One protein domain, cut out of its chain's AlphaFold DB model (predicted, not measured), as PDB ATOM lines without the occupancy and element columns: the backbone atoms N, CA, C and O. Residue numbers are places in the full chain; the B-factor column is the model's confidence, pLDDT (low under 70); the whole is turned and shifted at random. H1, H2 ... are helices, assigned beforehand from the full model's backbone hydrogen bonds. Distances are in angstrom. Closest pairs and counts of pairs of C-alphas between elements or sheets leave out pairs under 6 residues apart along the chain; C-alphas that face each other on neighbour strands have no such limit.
ATOM      1  N   VAL A 116     -12.121   0.185  43.524       89.31
ATOM      2  CA  VAL A 116     -11.538   0.746  42.309       89.31
ATOM      3  C   VAL A 116     -11.615  -0.276  41.171       89.31
ATOM      4  O   VAL A 116     -12.237  -0.014  40.149       89.31
ATOM      5  N   ALA A 117     -11.179  -1.516  41.397       90.75
ATOM      6  CA  ALA A 117     -11.323  -2.609  40.435       90.75
ATOM      7  C   ALA A 117     -12.788  -2.846  40.018       90.75
ATOM      8  O   ALA A 117     -13.073  -3.209  38.874       90.75
ATOM      9  N   ARG A 118     -13.742  -2.634  40.937       95.50
ATOM     10  CA  ARG A 118     -15.181  -2.710  40.645       95.50
ATOM     11  C   ARG A 118     -15.635  -1.605  39.689       95.50
ATOM     12  O   ARG A 118     -16.384  -1.905  38.762       95.50
ATOM     13  N   VAL A 119     -15.250  -0.347  39.924       94.44
ATOM     14  CA  VAL A 119     -15.662   0.776  39.060       94.44
ATOM     15  C   VAL A 119     -14.955   0.739  37.707       94.44
ATOM     16  O   VAL A 119     -15.632   0.926  36.703       94.44
ATOM     17  N   THR A 120     -13.678   0.360  37.655       94.31
ATOM     18  CA  THR A 120     -12.941   0.117  36.402       94.31
ATOM     19  C   THR A 120     -13.639  -0.950  35.565       94.31
ATOM     20  O   THR A 120     -13.985  -0.719  34.414       94.31
ATOM     21  N   SER A 121     -13.989  -2.088  36.174       95.56
ATOM     22  CA  SER A 121     -14.725  -3.159  35.492       95.56
ATOM     23  C   SER A 121     -16.134  -2.751  35.033       95.56
ATOM     24  O   SER A 121     -16.664  -3.327  34.079       95.56
ATOM     25  N   GLU A 122     -16.777  -1.801  35.714       95.81
ATOM     26  CA  GLU A 122     -18.068  -1.251  35.289       95.81
ATOM     27  C   GLU A 122     -17.892  -0.358  34.060       95.81
ATOM     28  O   GLU A 122     -18.528  -0.633  33.044       95.81
ATOM     29  N   TYR A 123     -16.965   0.604  34.126       96.94
ATOM     30  CA  TYR A 123     -16.631   1.508  33.025       96.94
ATOM     31  C   TYR A 123     -16.260   0.740  31.753       96.94
ATOM     32  O   TYR A 123     -16.888   0.936  30.718       96.94
ATOM     33  N   THR A 124     -15.343  -0.231  31.841       95.81
ATOM     34  CA  THR A 124     -14.934  -1.038  30.680       95.81
ATOM     35  C   THR A 124     -16.113  -1.750  30.013       95.81
ATOM     36  O   THR A 124     -16.156  -1.847  28.792       95.81
ATOM     37  N   ARG A 125     -17.112  -2.229  30.770       95.19
ATOM     38  CA  ARG A 125     -18.315  -2.815  30.144       95.19
ATOM     39  C   ARG A 125     -19.188  -1.781  29.492       95.19
ATOM     40  O   ARG A 125     -19.771  -2.097  28.461       95.19
ATOM     41  N   ASP A 126     -19.355  -0.627  30.117       95.31
ATOM     42  CA  ASP A 126     -20.172   0.426  29.532       95.31
ATOM     43  C   ASP A 126     -19.575   0.827  28.173       95.31
ATOM     44  O   ASP A 126     -20.301   0.782  27.185       95.31
ATOM     45  N   CYS A 127     -18.249   0.996  28.092       95.56
ATOM     46  CA  CYS A 127     -17.503   1.159  26.839       95.56
ATOM     47  C   CYS A 127     -17.732   0.001  25.847       95.56
ATOM     48  O   CYS A 127     -18.118   0.230  24.705       95.56
ATOM     49  N   MET A 128     -17.584  -1.260  26.277       92.94
ATOM     50  CA  MET A 128     -17.841  -2.421  25.406       92.94
ATOM     51  C   MET A 128     -19.276  -2.453  24.858       92.94
ATOM     52  O   MET A 128     -19.490  -2.819  23.707       92.94
ATOM     53  N   ARG A 129     -20.277  -2.098  25.672       92.94
ATOM     54  CA  ARG A 129     -21.691  -2.086  25.265       92.94
ATOM     55  C   ARG A 129     -22.002  -0.975  24.273       92.94
ATOM     56  O   ARG A 129     -22.912  -1.145  23.468       92.94
ATOM     57  N   THR A 130     -21.279   0.138  24.346       95.31
ATOM     58  CA  THR A 130     -21.398   1.253  23.403       95.31
ATOM     59  C   THR A 130     -20.444   1.131  22.214       95.31
ATOM     60  O   THR A 130     -20.493   1.977  21.325       95.31
ATOM     61  N   GLY A 131     -19.598   0.094  22.168       93.62
ATOM     62  CA  GLY A 131     -18.595  -0.090  21.115       93.62
ATOM     63  C   GLY A 131     -17.470   0.948  21.155       93.62
ATOM     64  O   GLY A 131     -16.868   1.238  20.127       93.62
ATOM     65  N   GLN A 132     -17.213   1.547  22.318       94.25
ATOM     66  CA  GLN A 132     -16.173   2.552  22.521       94.25
ATOM     67  C   GLN A 132     -14.941   1.935  23.190       94.25
ATOM     68  O   GLN A 132     -15.059   1.031  24.018       94.25
ATOM     69  N   ASN A 133     -13.758   2.467  22.877       93.75
ATOM     70  CA  ASN A 133     -12.533   2.124  23.594       93.75
ATOM     71  C   ASN A 133     -12.435   2.931  24.900       93.75
ATOM     72  O   ASN A 133     -12.742   4.124  24.888       93.75
ATOM     73  N   PRO A 134     -11.994   2.321  26.016       93.69
ATOM     74  CA  PRO A 134     -11.747   3.038  27.265       93.69
ATOM     75  C   PRO A 134     -10.728   4.177  27.093       93.69
ATOM     76  O   PRO A 134      -9.682   3.984  26.471       93.69
ATOM     77  N   ARG A 135     -11.007   5.347  27.680       93.69
ATOM     78  CA  ARG A 135     -10.110   6.514  27.702       93.69
ATOM     79  C   ARG A 135      -9.849   6.975  29.130       93.69
ATOM     80  O   ARG A 135     -10.721   6.875  29.993       93.69
ATOM     81  N   GLU A 136      -8.644   7.478  29.375       93.81
ATOM     82  CA  GLU A 136      -8.190   7.863  30.714       93.81
ATOM     83  C   GLU A 136      -9.031   9.012  31.285       93.81
ATOM     84  O   GLU A 136      -9.555   8.926  32.397       93.81
ATOM     85  N   GLU A 137      -9.242  10.057  30.484       94.19
ATOM     86  CA  GLU A 137      -9.954  11.267  30.890       94.19
ATOM     87  C   GLU A 137     -11.425  10.967  31.206       94.19
ATOM     88  O   GLU A 137     -11.969  11.423  32.217       94.19
ATOM     89  N   GLU A 138     -12.054  10.132  30.379       95.25
ATOM     90  CA  GLU A 138     -13.434   9.681  30.572       95.25
ATOM     91  C   GLU A 138     -13.579   8.779  31.794       95.25
ATOM     92  O   GLU A 138     -14.586   8.855  32.499       95.25
ATOM     93  N   PHE A 139     -12.586   7.935  32.082       95.44
ATOM     94  CA  PHE A 139     -12.609   7.135  33.296       95.44
ATOM     95  C   PHE A 139     -12.516   8.009  34.547       95.44
ATOM     96  O   PHE A 139     -13.249   7.767  35.507       95.44
ATOM     97  N   VAL A 140     -11.667   9.042  34.548       94.00
ATOM     98  CA  VAL A 140     -11.585   9.992  35.669       94.00
ATOM     99  C   VAL A 140     -12.933  10.684  35.886       94.00
ATOM    100  O   VAL A 140     -13.388  10.791  37.030       94.00
ATOM    101  N   GLU A 141     -13.613  11.104  34.817       95.56
ATOM    102  CA  GLU A 141     -14.970  11.655  34.900       95.56
ATOM    103  C   GLU A 141     -15.972  10.622  35.444       95.56
ATOM    104  O   GLU A 141     -16.707  10.894  36.403       95.56
ATOM    105  N   TYR A 142     -15.948   9.400  34.906       95.06
ATOM    106  CA  TYR A 142     -16.806   8.295  35.328       95.06
ATOM    107  C   TYR A 142     -16.621   7.950  36.812       95.06
ATOM    108  O   TYR A 142     -17.602   7.729  37.529       95.06
ATOM    109  N   PHE A 143     -15.376   7.931  37.293       92.25
ATOM    110  CA  PHE A 143     -15.003   7.666  38.681       92.25
ATOM    111  C   PHE A 143     -15.460   8.786  39.628       92.25
ATOM    112  O   PHE A 143     -15.950   8.530  40.734       92.25
ATOM    113  N   ARG A 144     -15.336  10.047  39.193       90.69
ATOM    114  CA  ARG A 144     -15.771  11.227  39.961       90.69
ATOM    115  C   ARG A 144     -17.288  11.391  39.995       90.69
ATOM    116  O   ARG A 144     -17.800  12.080  40.880       90.69
ATOM    117  N   ASN A 145     -18.021  10.739  39.094       91.94
ATOM    118  CA  ASN A 145     -19.473  10.769  39.107       91.94
ATOM    119  C   ASN A 145     -20.032  10.159  40.407       91.94
ATOM    120  O   ASN A 145     -19.844   8.980  40.722       91.94
ATOM    121  N   LYS A 146     -20.796  10.966  41.153       90.06
ATOM    122  CA  LYS A 146     -21.414  10.577  42.429       90.06
ATOM    123  C   LYS A 146     -22.316   9.354  42.308       90.06
ATOM    124  O   LYS A 146     -22.498   8.654  43.304       90.06
ATOM    125  N   THR A 147     -22.896   9.077  41.140       89.38
ATOM    126  CA  THR A 147     -23.718   7.878  40.928       89.38
ATOM    127  C   THR A 147     -22.870   6.606  41.004       89.38
ATOM    128  O   THR A 147     -23.303   5.643  41.635       89.38
ATOM    129  N   ASN A 148     -21.635   6.632  40.495       89.31
ATOM    130  CA  ASN A 148     -20.713   5.492  40.425       89.31
ATOM    131  C   ASN A 148     -19.928   5.243  41.721       89.31
ATOM    132  O   ASN A 148     -19.453   4.125  41.962       89.31
ATOM    133  N   GLN A 149     -19.849   6.250  42.589       88.25
ATOM    134  CA  GLN A 149     -19.201   6.162  43.895       88.25
ATOM    135  C   GLN A 149     -20.031   5.365  44.903       88.25
ATOM    136  O   GLN A 149     -21.266   5.430  44.916       88.25
ATOM    137  N   ASN A 150     -19.343   4.621  45.775       89.31
ATOM    138  CA  ASN A 150     -19.924   3.915  46.924       89.31
ATOM    139  C   ASN A 150     -21.111   2.994  46.580       89.31
ATOM    140  O   ASN A 150     -21.966   2.733  47.422       89.31
ATOM    141  N   ARG A 151     -21.178   2.484  45.341       91.00
ATOM    142  CA  ARG A 151     -22.303   1.674  44.834       91.00
ATOM    143  C   ARG A 151     -22.608   0.453  45.703       91.00
ATOM    144  O   ARG A 151     -23.774   0.188  45.968       91.00
ATOM    145  N   MET A 152     -21.579  -0.253  46.177       92.88
ATOM    146  CA  MET A 152     -21.763  -1.402  47.074       92.88
ATOM    147  C   MET A 152     -22.391  -0.978  48.407       92.88
ATOM    148  O   MET A 152     -23.336  -1.612  48.858       92.88
ATOM    149  N   CYS A 153     -21.931   0.129  48.996       91.12
ATOM    150  CA  CYS A 153     -22.477   0.655  50.248       91.12
ATOM    151  C   CYS A 153     -23.915   1.157  50.084       91.12
ATOM    152  O   CYS A 153     -24.742   0.889  50.942       91.12
ATOM    153  N   LYS A 154     -24.235   1.830  48.972       89.38
ATOM    154  CA  LYS A 154     -25.609   2.271  48.672       89.38
ATOM    155  C   LYS A 154     -26.581   1.093  48.608       89.38
ATOM    156  O   LYS A 154     -27.678   1.186  49.137       89.38
ATOM    157  N   LEU A 155     -26.163  -0.023  48.008       90.50
ATOM    158  CA  LEU A 155     -26.989  -1.229  47.936       90.50
ATOM    159  C   LEU A 155     -27.063  -1.963  49.278       90.50
ATOM    160  O   LEU A 155     -28.135  -2.412  49.652       90.50
ATOM    161  N   LEU A 156     -25.955  -2.086  50.012       91.56
ATOM    162  CA  LEU A 156     -25.924  -2.839  51.272       91.56
ATOM    163  C   LEU A 156     -26.440  -2.050  52.482       91.56
ATOM    164  O   LEU A 156     -26.841  -2.647  53.477       91.56
ATOM    165  N   HIS A 157     -26.431  -0.722  52.410       89.94
ATOM    166  CA  HIS A 157     -26.849   0.158  53.490       89.94
ATOM    167  C   HIS A 157     -27.518   1.437  52.948       89.94
ATOM    168  O   HIS A 157     -27.014   2.545  53.165       89.94
ATOM    169  N   PRO A 158     -28.694   1.320  52.304       83.69
ATOM    170  CA  PRO A 158     -29.362   2.447  51.641       83.69
ATOM    171  C   PRO A 158     -29.625   3.642  52.575       83.69
ATOM    172  O   PRO A 158     -29.550   4.790  52.150       83.69
ATOM    173  N   GLN A 159     -29.846   3.391  53.871       77.19
ATOM    174  CA  GLN A 159     -30.158   4.427  54.868       77.19
ATOM    175  C   GLN A 159     -28.946   5.176  55.458       77.19
ATOM    176  O   GLN A 159     -29.125   6.278  55.965       77.19
ATOM    177  N   ALA A 160     -27.727   4.615  55.430       64.44
ATOM    178  CA  ALA A 160     -26.545   5.258  56.039       64.44
ATOM    179  C   ALA A 160     -25.700   6.022  55.028       64.44
ATOM    180  O   ALA A 160     -24.728   6.672  55.413       64.44
ATOM    181  N   TYR A 161     -26.049   5.974  53.740       56.94
ATOM    182  CA  TYR A 161     -25.364   6.785  52.750       56.94
ATOM    183  C   TYR A 161     -25.816   8.245  52.853       56.94
ATOM    184  O   TYR A 161     -26.568   8.753  52.025       56.94
ATOM    185  N   ASN A 162     -25.335   8.927  53.890       57.75
ATOM    186  CA  ASN A 162     -25.375  10.370  53.982       57.75
ATOM    187  C   ASN A 162     -23.981  10.906  53.601       57.75
ATOM    188  O   ASN A 162     -23.077  10.893  54.442       57.75
ATOM    189  N   PRO A 163     -23.773  11.381  52.356       56.53
ATOM    190  CA  PRO A 163     -22.479  11.903  51.907       56.53
ATOM    191  C   PRO A 163     -21.998  13.120  52.718       56.53
ATOM    192  O   PRO A 163     -20.846  13.518  52.588       56.53
ATOM    193  N   SER A 164     -22.856  13.696  53.567       54.72
ATOM    194  CA  SER A 164     -22.530  14.803  54.474       54.72
ATOM    195  C   SER A 164     -21.808  14.363  55.753       54.72
ATOM    196  O   SER A 164     -21.182  15.197  56.401       54.72
ATOM    197  N   ILE A 165     -21.931  13.089  56.154       50.50
ATOM    198  CA  ILE A 165     -21.489  12.606  57.476       50.50
ATOM    199  C   ILE A 165     -20.056  12.064  57.439       50.50
ATOM    200  O   ILE A 165     -19.340  12.160  58.430       50.50
ATOM    201  N   VAL A 166     -19.601  11.552  56.294       51.78
ATOM    202  CA  VAL A 166     -18.237  11.030  56.145       51.78
ATOM    203  C   VAL A 166     -17.454  11.976  55.246       51.78
ATOM    204  O   VAL A 166     -17.396  11.791  54.031       51.78
ATOM    205  N   LYS A 167     -16.857  13.018  55.838       55.53
ATOM    206  CA  LYS A 167     -15.741  13.694  55.170       55.53
ATOM    207  C   LYS A 167     -14.586  12.693  55.152       55.53
ATOM    208  O   LYS A 167     -14.221  12.225  56.231       55.53
ATOM    209  N   PRO A 168     -14.056  12.315  53.980       58.22
ATOM    210  CA  PRO A 168     -12.890  11.452  53.947       58.22
ATOM    211  C   PRO A 168     -11.769  12.183  54.681       58.22
ATOM    212  O   PRO A 168     -11.537  13.368  54.429       58.22
ATOM    213  N   ASP A 169     -11.117  11.506  55.618       72.56
ATOM    214  CA  ASP A 169      -9.872  12.031  56.156       72.56
ATOM    215  C   ASP A 169      -8.808  12.065  55.044       72.56
ATOM    216  O   ASP A 169      -8.968  11.494  53.957       72.56
ATOM    217  N   GLU A 170      -7.718  12.783  55.290       71.44
ATOM    218  CA  GLU A 170      -6.643  12.962  54.312       71.44
ATOM    219  C   GLU A 170      -6.055  11.616  53.848       71.44
ATOM    220  O   GLU A 170      -5.753  11.431  52.668       71.44
ATOM    221  N   ASN A 171      -6.020  10.626  54.744       70.81
ATOM    222  CA  ASN A 171      -5.588   9.261  54.447       70.81
ATOM    223  C   ASN A 171      -6.530   8.553  53.461       70.81
ATOM    224  O   ASN A 171      -6.074   7.876  52.538       70.81
ATOM    225  N   THR A 172      -7.842   8.732  53.612       68.00
ATOM    226  CA  THR A 172      -8.854   8.171  52.710       68.00
ATOM    227  C   THR A 172      -8.752   8.802  51.322       68.00
ATOM    228  O   THR A 172      -8.850   8.088  50.323       68.00
ATOM    229  N   TYR A 173      -8.498  10.113  51.239       62.41
ATOM    230  CA  TYR A 173      -8.242  10.790  49.963       62.41
ATOM    231  C   TYR A 173      -6.986  10.254  49.268       62.41
ATOM    232  O   TYR A 173      -7.031   9.922  48.083       62.41
ATOM    233  N   GLN A 174      -5.875  10.112  49.996       68.81
ATOM    234  CA  GLN A 174      -4.640   9.567  49.431       68.81
ATOM    235  C   GLN A 174      -4.809   8.116  48.957       68.81
ATOM    236  O   GLN A 174      -4.344   7.767  47.873       68.81
ATOM    237  N   ALA A 175      -5.520   7.276  49.716       66.62
ATOM    238  CA  ALA A 175      -5.808   5.896  49.322       66.62
ATOM    239  C   ALA A 175      -6.689   5.813  48.060       66.62
ATOM    240  O   ALA A 175      -6.464   4.954  47.206       66.62
ATOM    241  N   GLN A 176      -7.666   6.714  47.914       67.75
ATOM    242  CA  GLN A 176      -8.483   6.813  46.701       67.75
ATOM    243  C   GLN A 176      -7.651   7.227  45.483       67.75
ATOM    244  O   GLN A 176      -7.829   6.644  44.416       67.75
ATOM    245  N   ASN A 177      -6.727   8.178  45.649       71.75
ATOM    246  CA  ASN A 177      -5.857   8.642  44.566       71.75
ATOM    247  C   ASN A 177      -4.865   7.562  44.111       71.75
ATOM    248  O   ASN A 177      -4.745   7.336  42.913       71.75
ATOM    249  N   ARG A 178      -4.239   6.822  45.037       72.19
ATOM    250  CA  ARG A 178      -3.375   5.680  44.670       72.19
ATOM    251  C   ARG A 178      -4.144   4.610  43.901       72.19
ATOM    252  O   ARG A 178      -3.689   4.116  42.881       72.19
ATOM    253  N   GLY A 179      -5.353   4.287  44.362       70.50
ATOM    254  CA  GLY A 179      -6.200   3.335  43.653       70.50
ATOM    255  C   GLY A 179      -6.596   3.819  42.253       70.50
ATOM    256  O   GLY A 179      -6.712   3.003  41.341       70.50
ATOM    257  N   LEU A 180      -6.789   5.129  42.066       73.88
ATOM    258  CA  LEU A 180      -7.034   5.709  40.748       73.88
ATOM    259  C   LEU A 180      -5.845   5.444  39.818       73.88
ATOM    260  O   LEU A 180      -6.069   4.877  38.754       73.88
ATOM    261  N   GLU A 181      -4.619   5.761  40.241       76.75
ATOM    262  CA  GLU A 181      -3.381   5.534  39.470       76.75
ATOM    263  C   GLU A 181      -3.242   4.073  39.011       76.75
ATOM    264  O   GLU A 181      -3.055   3.819  37.819       76.75
ATOM    265  N   ASP A 182      -3.456   3.109  39.916       75.56
ATOM    266  CA  ASP A 182      -3.436   1.677  39.584       75.56
ATOM    267  C   ASP A 182      -4.454   1.324  38.482       75.56
ATOM    268  O   ASP A 182      -4.199   0.489  37.613       75.56
ATOM    269  N   SER A 183      -5.631   1.957  38.493       70.44
ATOM    270  CA  SER A 183      -6.645   1.728  37.458       70.44
ATOM    271  C   SER A 183      -6.345   2.405  36.136       70.44
ATOM    272  O   SER A 183      -6.686   1.832  35.103       70.44
ATOM    273  N   LEU A 184      -5.703   3.573  36.144       76.56
ATOM    274  CA  LEU A 184      -5.244   4.217  34.912       76.56
ATOM    275  C   LEU A 184      -4.202   3.338  34.219       76.56
ATOM    276  O   LEU A 184      -4.317   3.097  33.021       76.56
ATOM    277  N   ALA A 185      -3.282   2.741  34.983       76.31
ATOM    278  CA  ALA A 185      -2.318   1.779  34.455       76.31
ATOM    279  C   ALA A 185      -2.999   0.554  33.814       76.31
ATOM    280  O   ALA A 185      -2.622   0.131  32.720       76.31
ATOM    281  N   VAL A 186      -4.047   0.005  34.445       74.81
ATOM    282  CA  VAL A 186      -4.834  -1.101  33.867       74.81
ATOM    283  C   VAL A 186      -5.553  -0.674  32.586       74.81
ATOM    284  O   VAL A 186      -5.571  -1.431  31.620       74.81
ATOM    285  N   ILE A 187      -6.150   0.520  32.557       73.44
ATOM    286  CA  ILE A 187      -6.852   1.037  31.372       73.44
ATOM    287  C   ILE A 187      -5.877   1.243  30.213       73.44
ATOM    288  O   ILE A 187      -6.174   0.827  29.095       73.44
ATOM    289  N   GLN A 188      -4.709   1.819  30.488       76.69
ATOM    290  CA  GLN A 188      -3.656   2.015  29.501       76.69
ATOM    291  C   GLN A 188      -3.173   0.672  28.933       76.69
ATOM    292  O   GLN A 188      -3.116   0.506  27.718       76.69
ATOM    293  N   ASN A 189      -2.950  -0.329  29.790       77.19
ATOM    294  CA  ASN A 189      -2.585  -1.676  29.350       77.19
ATOM    295  C   ASN A 189      -3.689  -2.340  28.501       77.19
ATOM    296  O   ASN A 189      -3.406  -2.985  27.496       77.19
ATOM    297  N   LEU A 190      -4.964  -2.169  28.870       71.62
ATOM    298  CA  LEU A 190      -6.086  -2.668  28.070       71.62
ATOM    299  C   LEU A 190      -6.131  -2.003  26.693       71.62
ATOM    300  O   LEU A 190      -6.342  -2.705  25.709       71.62
ATOM    301  N   LYS A 191      -5.912  -0.687  26.618       73.44
ATOM    302  CA  LYS A 191      -5.843   0.053  25.353       73.44
ATOM    303  C   LYS A 191      -4.723  -0.483  24.461       73.44
ATOM    304  O   LYS A 191      -4.986  -0.816  23.315       73.44
ATOM    305  N   GLU A 192      -3.522  -0.652  25.011       76.31
ATOM    306  CA  GLU A 192      -2.370  -1.207  24.288       76.31
ATOM    307  C   GLU A 192      -2.649  -2.618  23.751       76.31
ATOM    308  O   GLU A 192      -2.365  -2.906  22.589       76.31
ATOM    309  N   ASN A 193      -3.271  -3.483  24.561       72.38
ATOM    310  CA  ASN A 193      -3.666  -4.821  24.116       72.38
ATOM    311  C   ASN A 193      -4.731  -4.764  23.012       72.38
ATOM    312  O   ASN A 193      -4.629  -5.490  22.027       72.38
ATOM    313  N   PHE A 194      -5.752  -3.913  23.147       67.62
ATOM    314  CA  PHE A 194      -6.793  -3.757  22.126       67.62
ATOM    315  C   PHE A 194      -6.227  -3.238  20.803       67.62
ATOM    316  O   PHE A 194      -6.540  -3.803  19.757       67.62
ATOM    317  N   ASP A 195      -5.371  -2.217  20.847       71.06
ATOM    318  CA  ASP A 195      -4.715  -1.670  19.659       71.06
ATOM    319  C   ASP A 195      -3.841  -2.743  18.986       71.06
ATOM    320  O   ASP A 195      -3.897  -2.901  17.769       71.06
ATOM    321  N   HIS A 196      -3.124  -3.563  19.766       71.00
ATOM    322  CA  HIS A 196      -2.372  -4.709  19.246       71.00
ATOM    323  C   HIS A 196      -3.272  -5.746  18.553       71.00
ATOM    324  O   HIS A 196      -2.936  -6.222  17.471       71.00
ATOM    325  N   TYR A 197      -4.418  -6.109  19.142       65.88
ATOM    326  CA  TYR A 197      -5.340  -7.084  18.542       65.88
ATOM    327  C   TYR A 197      -6.059  -6.552  17.294       65.88
ATOM    328  O   TYR A 197      -6.314  -7.319  16.371       65.88
ATOM    329  N   ILE A 198      -6.377  -5.254  17.244       66.50
ATOM    330  CA  ILE A 198      -7.027  -4.631  16.081       66.50
ATOM    331  C   ILE A 198      -6.032  -4.452  14.928       66.50
ATOM    332  O   ILE A 198      -6.377  -4.723  13.781       66.50
ATOM    333  N   LEU A 199      -4.805  -4.004  15.216       68.12
ATOM    334  CA  LEU A 199      -3.810  -3.687  14.186       68.12
ATOM    335  C   LEU A 199      -3.160  -4.922  13.560       68.12
ATOM    336  O   LEU A 199      -2.704  -4.842  12.423       68.12
ATOM    337  N   ASN A 200      -3.111  -6.046  14.276       70.31
ATOM    338  CA  ASN A 200      -2.433  -7.247  13.791       70.31
ATOM    339  C   ASN A 200      -3.349  -8.246  13.067       70.31
ATOM    340  O   ASN A 200      -2.869  -9.312  12.706       70.31
ATOM    341  N   GLU A 201      -4.639  -7.940  12.862       57.03
ATOM    342  CA  GLU A 201      -5.640  -8.808  12.197       57.03
ATOM    343  C   GLU A 201      -5.690 -10.277  12.679       57.03
ATOM    344  O   GLU A 201      -6.397 -11.103  12.105       57.03
TER     345      GLU A 201
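What this domain is: This is residues 116 to 201 of the 207 residues of an uncharacterized protein of Deltaproteobacteria bacterium CG11_big_fil_rev_8_21_14_0_20_45_16 (UniProt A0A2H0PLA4). One long helix, H4, makes most of the length, and two shorter helices, H1 and H2, pack on its middle part and cross each other there. The small helix H3 lies off to one side without touching another helix, and the long link of residues 157 to 169 loops from it back to the beginning of H4, leaving an open gap between H3 and that end of H4. The printed part has 86 residues, with four named helices in the order H1, H2, H3, H4 and no named strand; its class is all helix. It is loose, with a radius of gyration of the C-alphas of 15.3 A, and spans 52 by 26 by 17 A.

How they stand to each other: From the first printed residue, H1, residues 116 to 130, is joined by a tight link to H2, residues 136 to 144. H1 touches H2 with residues 119 to 123 alone; the closest C-alphas are those of Tyr 123 and Phe 139, 6.9 A apart. The two run opposite ways at a steep tilt of 63 degrees. H3, residues 151 to 156, is apart from H1 and from H2. H4, residues 170 to 199, is apart from H3. With residues 179 to 187 alone it touches residues 116 to 120 of H1, where the closest C-alphas, those of Val 116 and Gly 179, are 6.1 A apart. H1 and H4 run the same way at a tilt of 37 degrees, only just steep. H2 and H4 only just touch, with 3 pairs of C-alphas within 8 A; the closest are those of Glu 136 and Leu 184, 6.3 A apart. They run opposite ways at a steep tilt of 38 degrees. The helix packing is mostly crossed, with no touching pair at a shallow tilt. Every O i to N i+4 pair is within hydrogen-bond range in H2, H3 and H4, and 10 of 11 are in H1.

Where its parts are: H1 begins at C-alpha 116, (-11.538, 0.746, 42.309), and is 21.3 A long from first to last C-alpha. H2 is 12.4 A long and H3 8.7 A. H4 begins at C-alpha 170, (-6.643, 12.962, 54.312), and ends at C-alpha 199, (-3.810, -3.687, 14.186), 43.5 A away.

The domain as a whole: The outline is only just a rod, and the two C-alphas farthest apart, those of Ile 165 and Glu 201, are 52.5 A from each other. Residues 155 to 160 stand free, as do residues 169 to 175, of which 170 to 175 belong to H4, and residues 196 to 201, of which 196 to 199 belong to H4. The printed part has no cut; the link from H2 to H3 is short and that from H3 to H4, 13 residues, is long. The mean pLDDT of the printed part is 80.4, and it is under 70 at residues 160 to 168, 172 to 176, 194, 197 to 199 and 201.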